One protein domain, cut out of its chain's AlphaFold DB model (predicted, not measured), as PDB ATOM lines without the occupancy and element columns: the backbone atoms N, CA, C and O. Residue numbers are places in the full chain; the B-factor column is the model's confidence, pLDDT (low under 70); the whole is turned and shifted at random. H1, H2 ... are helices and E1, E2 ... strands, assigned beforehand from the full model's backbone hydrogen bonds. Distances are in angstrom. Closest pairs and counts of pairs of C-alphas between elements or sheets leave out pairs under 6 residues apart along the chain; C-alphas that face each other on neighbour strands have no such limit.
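What this domain is: This is residues 3 to 68 of the 69 residues of the protein "Hypothetical protein" of Adineta ricciae (UniProt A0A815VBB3). What does the model look like? One long helix, H1, sticks out like a handle from a small head, a four-stranded sheet curled like part of a barrel, and residues 3 to 19 of H1 stand free. What is it made of? The printed part has 66 residues, with the mixed class of helices and strands, in the order H1, E1, E2, E3, E4; the antiparallel sheet runs E1, E2, E4, E3. How compact is it? It is only just extended, close to loose, with a radius of gyration of the C-alphas of 16.7 A and spans of 59 by 19 by 13 A; the free helix makes much of the length.

How they stand to each other: Where does the first element stand? H1, residues 3 to 21, is not on the sheet, with 0 pairs of C-alphas within 10 A; each of its O i to N i+4 pairs is within hydrogen-bond range. What comes next? E1, residues 27 to 32, and E2, residues 37 to 44, form an antiparallel hairpin at 136 degrees, with N 28 and O 41 2.8 A apart, within hydrogen-bond range. How is the sheet completed? E3, residues 51 to 53, and E4, residues 63 to 67, form a second hairpin, antiparallel at 148 degrees, with N 52 and O 66 2.8 A apart. E2 and E4 are antiparallel neighbours at 124 degrees, with N 63 and O 44 2.7 A apart. How far does the sheet curl? Its way across turns by 94 degrees, it is strongly twisted, and the closest C-alphas of E1 and E4, those of Cys 28 and Cys 64, are 6.0 A apart.

Where its parts are: Where does the helix run? H1 begins at C-alpha 3, (18.881, -22.248, 72.622), and ends at C-alpha 21, (14.234, -25.767, 46.496), 26.8 A away. How long are the strands? E1 measures 14.5 A, E2 20.8 A, E3 6.7 A and E4 12.6 A from first to last C-alpha. Where does the last strand end? E4 ends at C-alpha 67, (8.788, -29.723, 23.521).

The domain as a whole: How large is it? The two C-alphas farthest apart, those of Phe 3 and Gly 36, are 59.1 A apart; without the free stretch, 49 residues span 33 by 19 by 13 A. Are there cuts or long links? The printed part has no cut, and no link is long. Where is confidence low? The mean pLDDT of the printed part is 73.3, and residues 3 to 11, 13 to 26 and 57 to 58 are under 70.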
ATOM      1  N   PHE A   3      19.638 -22.919  73.685       53.72
ATOM      2  CA  PHE A   3      18.881 -22.248  72.622       53.72
ATOM      3  C   PHE A   3      19.692 -22.005  71.340       53.72
ATOM      4  O   PHE A   3      19.154 -22.086  70.239       53.72
ATOM      5  N   SER A   4      20.999 -21.776  71.461       60.38
ATOM      6  CA  SER A   4      21.867 -21.419  70.331       60.38
ATOM      7  C   SER A   4      22.041 -22.565  69.329       60.38
ATOM      8  O   SER A   4      22.152 -22.336  68.129       60.38
ATOM      9  N   ARG A   5      22.039 -23.815  69.812       58.97
ATOM     10  CA  ARG A   5      22.272 -25.007  68.977       58.97
ATOM     11  C   ARG A   5      21.046 -25.344  68.132       58.97
ATOM     12  O   ARG A   5      21.199 -25.694  66.970       58.97
ATOM     13  N   ALA A   6      19.846 -25.172  68.685       61.22
ATOM     14  CA  ALA A   6      18.600 -25.382  67.951       61.22
ATOM     15  C   ALA A   6      18.441 -24.387  66.788       61.22
ATOM     16  O   ALA A   6      18.044 -24.786  65.696       61.22
ATOM     17  N   LEU A   7      18.831 -23.119  66.984       62.88
ATOM     18  CA  LEU A   7      18.809 -22.107  65.920       62.88
ATOM     19  C   LEU A   7      19.781 -22.431  64.773       62.88
ATOM     20  O   LEU A   7      19.440 -22.262  63.604       62.88
ATOM     21  N   LEU A   8      20.982 -22.921  65.095       63.97
ATOM     22  CA  LEU A   8      21.974 -23.347  64.098       63.97
ATOM     23  C   LEU A   8      21.478 -24.544  63.272       63.97
ATOM     24  O   LEU A   8      21.617 -24.556  62.050       63.97
ATOM     25  N   PHE A   9      20.846 -25.528  63.915       65.94
ATOM     26  CA  PHE A   9      20.234 -26.658  63.209       65.94
ATOM     27  C   PHE A   9      19.061 -26.224  62.324       65.94
ATOM     28  O   PHE A   9      18.968 -26.653  61.180       65.94
ATOM     29  N   ALA A  10      18.193 -25.333  62.805       67.12
ATOM     30  CA  ALA A  10      17.064 -24.843  62.016       67.12
ATOM     31  C   ALA A  10      17.514 -24.036  60.785       67.12
ATOM     32  O   ALA A  10      16.987 -24.224  59.691       67.12
ATOM     33  N   THR A  11      18.517 -23.168  60.941       69.44
ATOM     34  CA  THR A  11      19.033 -22.326  59.846       69.44
ATOM     35  C   THR A  11      19.787 -23.132  58.793       69.44
ATOM     36  O   THR A  11      19.590 -22.906  57.603       69.44
ATOM     37  N   THR A  12      20.601 -24.108  59.200       70.25
ATOM     38  CA  THR A  12      21.291 -25.010  58.261       70.25
ATOM     39  C   THR A  12      20.318 -25.889  57.487       70.25
ATOM     40  O   THR A  12      20.461 -26.019  56.275       70.25
ATOM     41  N   LEU A  13      19.295 -26.430  58.149       69.50
ATOM     42  CA  LEU A  13      18.277 -27.269  57.515       69.50
ATOM     43  C   LEU A  13      17.401 -26.451  56.553       69.50
ATOM     44  O   LEU A  13      17.132 -26.898  55.442       69.50
ATOM     45  N   PHE A  14      17.053 -25.215  56.919       68.44
ATOM     46  CA  PHE A  14      16.384 -24.264  56.029       68.44
ATOM     47  C   PHE A  14      17.254 -23.871  54.826       68.44
ATOM     48  O   PHE A  14      16.756 -23.801  53.708       68.44
ATOM     49  N   CYS A  15      18.558 -23.670  55.021       63.19
ATOM     50  CA  CYS A  15      19.496 -23.361  53.941       63.19
ATOM     51  C   CYS A  15      19.677 -24.552  52.980       63.19
ATOM     52  O   CYS A  15      19.694 -24.374  51.765       63.19
ATOM     53  N   LEU A  16      19.714 -25.779  53.508       64.31
ATOM     54  CA  LEU A  16      19.710 -27.018  52.725       64.31
ATOM     55  C   LEU A  16      18.406 -27.184  51.937       64.31
ATOM     56  O   LEU A  16      18.447 -27.463  50.743       64.31
ATOM     57  N   LEU A  17      17.255 -26.952  52.571       60.66
ATOM     58  CA  LEU A  17      15.955 -26.957  51.897       60.66
ATOM     59  C   LEU A  17      15.878 -25.889  50.807       60.66
ATOM     60  O   LEU A  17      15.381 -26.179  49.728       60.66
ATOM     61  N   MET A  18      16.417 -24.692  51.044       56.78
ATOM     62  CA  MET A  18      16.529 -23.638  50.034       56.78
ATOM     63  C   MET A  18      17.422 -24.066  48.865       56.78
ATOM     64  O   MET A  18      17.037 -23.849  47.729       56.78
ATOM     65  N   LEU A  19      18.551 -24.742  49.097       57.50
ATOM     66  CA  LEU A  19      19.420 -25.269  48.030       57.50
ATOM     67  C   LEU A  19      18.777 -26.422  47.237       57.50
ATOM     68  O   LEU A  19      19.010 -26.561  46.038       57.50
ATOM     69  N   PHE A  20      17.941 -27.241  47.880       52.59
ATOM     70  CA  PHE A  20      17.125 -28.249  47.193       52.59
ATOM     71  C   PHE A  20      15.905 -27.629  46.486       52.59
ATOM     72  O   PHE A  20      15.455 -28.146  45.463       52.59
ATOM     73  N   SER A  21      15.394 -26.507  47.003       47.34
ATOM     74  CA  SER A  21      14.234 -25.767  46.496       47.34
ATOM     75  C   SER A  21      14.596 -24.627  45.545       47.34
ATOM     76  O   SER A  21      13.698 -24.092  44.897       47.34
ATOM     77  N   THR A  22      15.879 -24.323  45.317       47.94
ATOM     78  CA  THR A  22      16.348 -23.620  44.111       47.94
ATOM     79  C   THR A  22      16.257 -24.562  42.918       47.94
ATOM     80  O   THR A  22      17.151 -24.680  42.085       47.94
ATOM     81  N   GLY A  23      15.130 -25.254  42.804       47.16
ATOM     82  CA  GLY A  23      14.600 -25.577  41.520       47.16
ATOM     83  C   GLY A  23      14.212 -24.262  40.881       47.16
ATOM     84  O   GLY A  23      13.047 -23.903  40.947       47.16
ATOM     85  N   VAL A  24      15.167 -23.592  40.236       51.66
ATOM     86  CA  VAL A  24      14.850 -22.647  39.172       51.66
ATOM     87  C   VAL A  24      13.774 -23.325  38.319       51.66
ATOM     88  O   VAL A  24      14.015 -24.357  37.683       51.66
ATOM     89  N   GLU A  25      12.538 -22.834  38.390       56.72
ATOM     90  CA  GLU A  25      11.629 -22.841  37.247       56.72
ATOM     91  C   GLU A  25      12.290 -21.911  36.233       56.72
ATOM     92  O   GLU A  25      11.989 -20.732  36.099       56.72
ATOM     93  N   GLY A  26      13.379 -22.424  35.678       64.31
ATOM     94  CA  GLY A  26      14.222 -21.745  34.733       64.31
ATOM     95  C   GLY A  26      13.822 -22.241  33.369       64.31
ATOM     96  O   GLY A  26      13.666 -23.445  33.149       64.31
ATOM     97  N   SER A  27      13.678 -21.312  32.442       75.19
ATOM     98  CA  SER A  27      13.743 -21.661  31.038       75.19
ATOM     99  C   SER A  27      15.191 -22.021  30.718       75.19
ATOM    100  O   SER A  27      16.136 -21.336  31.114       75.19
ATOM    101  N   CYS A  28      15.382 -23.120  30.009       81.25
ATOM    102  CA  CYS A  28      16.675 -23.524  29.488       81.25
ATOM    103  C   CYS A  28      16.694 -23.331  27.974       81.25
ATOM    104  O   CYS A  28      15.664 -23.397  27.307       81.25
ATOM    105  N   ARG A  29      17.880 -23.096  27.414       83.25
ATOM    106  CA  ARG A  29      18.107 -23.177  25.971       83.25
ATOM    107  C   ARG A  29      19.021 -24.348  25.697       83.25
ATOM    108  O   ARG A  29      20.136 -24.380  26.210       83.25
ATOM    109  N   ALA A  30      18.560 -25.274  24.873       82.62
ATOM    110  CA  ALA A  30      19.340 -26.432  24.480       82.62
ATOM    111  C   ALA A  30      19.249 -26.651  22.975       82.62
ATOM    112  O   ALA A  30      18.258 -26.303  22.329       82.62
ATOM    113  N   TRP A  31      20.310 -27.213  22.404       83.12
ATOM    114  CA  TRP A  31      20.303 -27.622  21.010       83.12
ATOM    115  C   TRP A  31      19.323 -28.782  20.822       83.12
ATOM    116  O   TRP A  31      19.486 -29.841  21.429       83.12
ATOM    117  N   SER A  32      18.310 -28.584  19.977       79.88
ATOM    118  CA  SER A  32      17.418 -29.659  19.557       79.88
ATOM    119  C   SER A  32      17.871 -30.171  18.189       79.88
ATOM    120  O   SER A  32      17.720 -29.455  17.196       79.88
ATOM    121  N   PRO A  33      18.405 -31.404  18.095       75.50
ATOM    122  CA  PRO A  33      18.806 -31.973  16.811       75.50
ATOM    123  C   PRO A  33      17.606 -32.268  15.901       75.50
ATOM    124  O   PRO A  33      17.777 -32.331  14.693       75.50
ATOM    125  N   GLU A  34      16.399 -32.414  16.456       79.12
ATOM    126  CA  GLU A  34      15.164 -32.615  15.677       79.12
ATOM    127  C   GLU A  34      14.768 -31.348  14.922       79.12
ATOM    128  O   GLU A  34      14.330 -31.410  13.779       79.12
ATOM    129  N   LEU A  35      14.952 -30.190  15.559       74.00
ATOM    130  CA  LEU A  35      14.616 -28.893  14.980       74.00
ATOM    131  C   LEU A  35      15.810 -28.248  14.257       74.00
ATOM    132  O   LEU A  35      15.648 -27.185  13.663       74.00
ATOM    133  N   GLY A  36      17.012 -28.832  14.361       85.62
ATOM    134  CA  GLY A  36      18.254 -28.262  13.826       85.62
ATOM    135  C   GLY A  36      18.564 -26.860  14.364       85.62
ATOM    136  O   GLY A  36      19.191 -26.058  13.673       85.62
ATOM    137  N   ARG A  37      18.072 -26.523  15.563       84.56
ATOM    138  CA  ARG A  37      18.209 -25.193  16.172       84.56
ATOM    139  C   ARG A  37      18.218 -25.273  17.692       84.56
ATOM    140  O   ARG A  37      17.756 -26.246  18.289       84.56
ATOM    141  N   TYR A  38      18.686 -24.202  18.328       83.25
ATOM    142  CA  TYR A  38      18.462 -24.003  19.755       83.25
ATOM    143  C   TYR A  38      16.974 -23.793  20.018       83.25
ATOM    144  O   TYR A  38      16.336 -22.939  19.401       83.25
ATOM    145  N   ALA A  39      16.438 -24.578  20.940       84.56
ATOM    146  CA  ALA A  39      15.066 -24.493  21.391       84.56
ATOM    147  C   ALA A  39      15.036 -24.100  22.867       84.56
ATOM    148  O   ALA A  39      15.950 -24.414  23.637       84.56
ATOM    149  N   ASN A  40      13.979 -23.386  23.236       83.94
ATOM    150  CA  ASN A  40      13.697 -23.085  24.626       83.94
ATOM    151  C   ASN A  40      12.972 -24.292  25.233       83.94
ATOM    152  O   ASN A  40      12.124 -24.903  24.583       83.94
ATOM    153  N   GLY A  41      13.317 -24.623  26.465       85.06
ATOM    154  CA  GLY A  41      12.695 -25.674  27.250       85.06
ATOM    155  C   GLY A  41      12.532 -25.243  28.697       85.06
ATOM    156  O   GLY A  41      12.901 -24.132  29.076       85.06
ATOM    157  N   GLU A  42      12.012 -26.150  29.507       85.75
ATOM    158  CA  GLU A  42      11.745 -25.930  30.922       85.75
ATOM    159  C   GLU A  42      12.578 -26.867  31.793       85.75
ATOM    160  O   GLU A  42      12.730 -28.056  31.503       85.75
ATOM    161  N   CYS A  43      13.099 -26.338  32.898       83.94
ATOM    162  CA  CYS A  43      13.801 -27.133  33.893       83.94
ATOM    163  C   CYS A  43      12.814 -27.920  34.765       83.94
ATOM    164  O   CYS A  43      12.175 -27.360  35.661       83.94
ATOM    165  N   ARG A  44      12.738 -29.242  34.570       80.38
ATOM    166  CA  ARG A  44      11.846 -30.146  35.319       80.38
ATOM    167  C   ARG A  44      12.574 -31.382  35.834       80.38
ATOM    168  O   ARG A  44      13.547 -31.846  35.253       80.38
ATOM    169  N   THR A  45      12.103 -31.951  36.941       82.56
ATOM    170  CA  THR A  45      12.675 -33.195  37.494       82.56
ATOM    171  C   THR A  45      12.426 -34.396  36.579       82.56
ATOM    172  O   THR A  45      13.237 -35.316  36.534       82.56
ATOM    173  N   LEU A  46      11.321 -34.367  35.835       82.12
ATOM    174  CA  LEU A  46      10.921 -35.357  34.841       82.12
ATOM    175  C   LEU A  46      10.307 -34.606  33.655       82.12
ATOM    176  O   LEU A  46       9.541 -33.667  33.865       82.12
ATOM    177  N   CYS A  47      10.653 -35.016  32.437       83.62
ATOM    178  CA  CYS A  47      10.047 -34.479  31.219       83.62
ATOM    179  C   CYS A  47       8.762 -35.238  30.884       83.62
ATOM    180  O   CYS A  47       8.644 -36.429  31.190       83.62
ATOM    181  N   PHE A  48       7.817 -34.573  30.229       85.31
ATOM    182  CA  PHE A  48       6.635 -35.229  29.685       85.31
ATOM    183  C   PHE A  48       6.986 -36.138  28.500       85.31
ATOM    184  O   PHE A  48       8.037 -36.018  27.874       85.31
ATOM    185  N   SER A  49       6.073 -37.047  28.157       84.88
ATOM    186  CA  SER A  49       6.235 -37.993  27.044       84.88
ATOM    187  C   SER A  49       6.395 -37.325  25.671       84.88
ATOM    188  O   SER A  49       7.022 -37.901  24.787       84.88
ATOM    189  N   HIS A  50       5.863 -36.113  25.497       84.38
ATOM    190  CA  HIS A  50       6.008 -35.305  24.280       84.38
ATOM    191  C   HIS A  50       7.223 -34.354  24.326       84.38
ATOM    192  O   HIS A  50       7.449 -33.569  23.405       84.38
ATOM    193  N   GLU A  51       8.026 -34.413  25.389       86.19
ATOM    194  CA  GLU A  51       9.229 -33.605  25.558       86.19
ATOM    195  C   GLU A  51      10.493 -34.457  25.388       86.19
ATOM    196  O   GLU A  51      10.517 -35.680  25.559       86.19
ATOM    197  N   ARG A  52      11.595 -33.802  25.033       82.81
ATOM    198  CA  ARG A  52      12.926 -34.401  24.979       82.81
ATOM    199  C   ARG A  52      13.769 -33.875  26.129       82.81
ATOM    200  O   ARG A  52      13.906 -32.668  26.305       82.81
ATOM    201  N   ASN A  53      14.407 -34.792  26.848       84.00
ATOM    202  CA  ASN A  53      15.474 -34.455  27.777       84.00
ATOM    203  C   ASN A  53      16.753 -34.131  26.992       84.00
ATOM    204  O   ASN A  53      17.315 -35.000  26.324       84.00
ATOM    205  N   THR A  54      17.196 -32.880  27.065       77.88
ATOM    206  CA  THR A  54      18.387 -32.379  26.357       77.88
ATOM    207  C   THR A  54      19.610 -32.219  27.266       77.88
ATOM    208  O   THR A  54      20.676 -31.816  26.803       77.88
ATOM    209  N   GLY A  55      19.492 -32.583  28.549       75.12
ATOM    210  CA  GLY A  55      20.583 -32.569  29.526       75.12
ATOM    211  C   GLY A  55      20.297 -31.716  30.765       75.12
ATOM    212  O   GLY A  55      19.207 -31.181  30.944       75.12
ATOM    213  N   ARG A  56      21.292 -31.620  31.656       70.75
ATOM    214  CA  ARG A  56      21.202 -30.960  32.979       70.75
ATOM    215  C   ARG A  56      21.933 -29.616  33.080       70.75
ATOM    216  O   ARG A  56      21.775 -28.915  34.073       70.75
ATOM    217  N   LEU A  57      22.716 -29.248  32.061       63.94
ATOM    218  CA  LEU A  57      23.720 -28.170  32.124       63.94
ATOM    219  C   LEU A  57      23.165 -26.809  32.580       63.94
ATOM    220  O   LEU A  57      23.828 -26.123  33.346       63.94
ATOM    221  N   SER A  58      21.945 -26.447  32.177       69.62
ATOM    222  CA  SER A  58      21.321 -25.164  32.556       69.62
ATOM    223  C   SER A  58      20.378 -25.264  33.758       69.62
ATOM    224  O   SER A  58      19.970 -24.250  34.311       69.62
ATOM    225  N   CYS A  59      20.008 -26.484  34.150       75.69
ATOM    226  CA  CYS A  59      18.931 -26.767  35.099       75.69
ATOM    227  C   CYS A  59      19.430 -27.394  36.415       75.69
ATOM    228  O   CYS A  59      18.629 -27.740  37.288       75.69
ATOM    229  N   GLY A  60      20.750 -27.562  36.563       77.44
ATOM    230  CA  GLY A  60      21.387 -28.130  37.747       77.44
ATOM    231  C   GLY A  60      20.946 -29.573  37.999       77.44
ATOM    232  O   GLY A  60      21.321 -30.491  37.271       77.44
ATOM    233  N   ALA A  61      20.143 -29.781  39.046       75.75
ATOM    234  CA  ALA A  61      19.602 -31.095  39.406       75.75
ATOM    235  C   ALA A  61      18.379 -31.518  38.563       75.75
ATOM    236  O   ALA A  61      17.994 -32.691  38.578       75.75
ATOM    237  N   LYS A  62      17.769 -30.590  37.817       83.31
ATOM    238  CA  LYS A  62      16.615 -30.838  36.940       83.31
ATOM    239  C   LYS A  62      17.056 -31.079  35.494       83.31
ATOM    240  O   LYS A  62      18.119 -30.636  35.076       83.31
ATOM    241  N   TRP A  63      16.236 -31.767  34.716       84.56
ATOM    242  CA  TRP A  63      16.424 -31.938  33.279       84.56
ATOM    243  C   TRP A  63      15.872 -30.743  32.506       84.56
ATOM    244  O   TRP A  63      14.845 -30.180  32.876       84.56
ATOM    245  N   CYS A  64      16.548 -30.376  31.421       85.00
ATOM    246  CA  CYS A  64      16.040 -29.430  30.441       85.00
ATOM    247  C   CYS A  64      15.114 -30.163  29.466       85.00
ATOM    248  O   CYS A  64      15.572 -30.949  28.624       85.00
ATOM    249  N   CYS A  65      13.816 -29.917  29.606       87.38
ATOM    250  CA  CYS A  65      12.763 -30.550  28.829       87.38
ATOM    251  C   CYS A  65      12.331 -29.625  27.691       87.38
ATOM    252  O   CYS A  65      11.843 -28.524  27.930       87.38
ATOM    253  N   VAL A  66      12.545 -30.058  26.450       86.94
ATOM    254  CA  VAL A  66      12.199 -29.298  25.242       86.94
ATOM    255  C   VAL A  66      11.025 -29.977  24.544       86.94
ATOM    256  O   VAL A  66      11.099 -31.169  24.244       86.94
ATOM    257  N   THR A  67       9.958 -29.233  24.263       83.19
ATOM    258  CA  THR A  67       8.788 -29.723  23.521       83.19
ATOM    259  C   THR A  67       9.186 -30.159  22.110       83.19
ATOM    260  O   THR A  67       9.798 -29.386  21.367       83.19
ATOM    261  N   ARG A  68       8.833 -31.391  21.729       71.56
ATOM    262  CA  ARG A  68       8.894 -31.831  20.331       71.56
ATOM    263  C   ARG A  68       7.620 -31.336  19.644       71.56
ATOM    264  O   ARG A  68       6.532 -31.628  20.134       71.56
TER     265      ARG A  68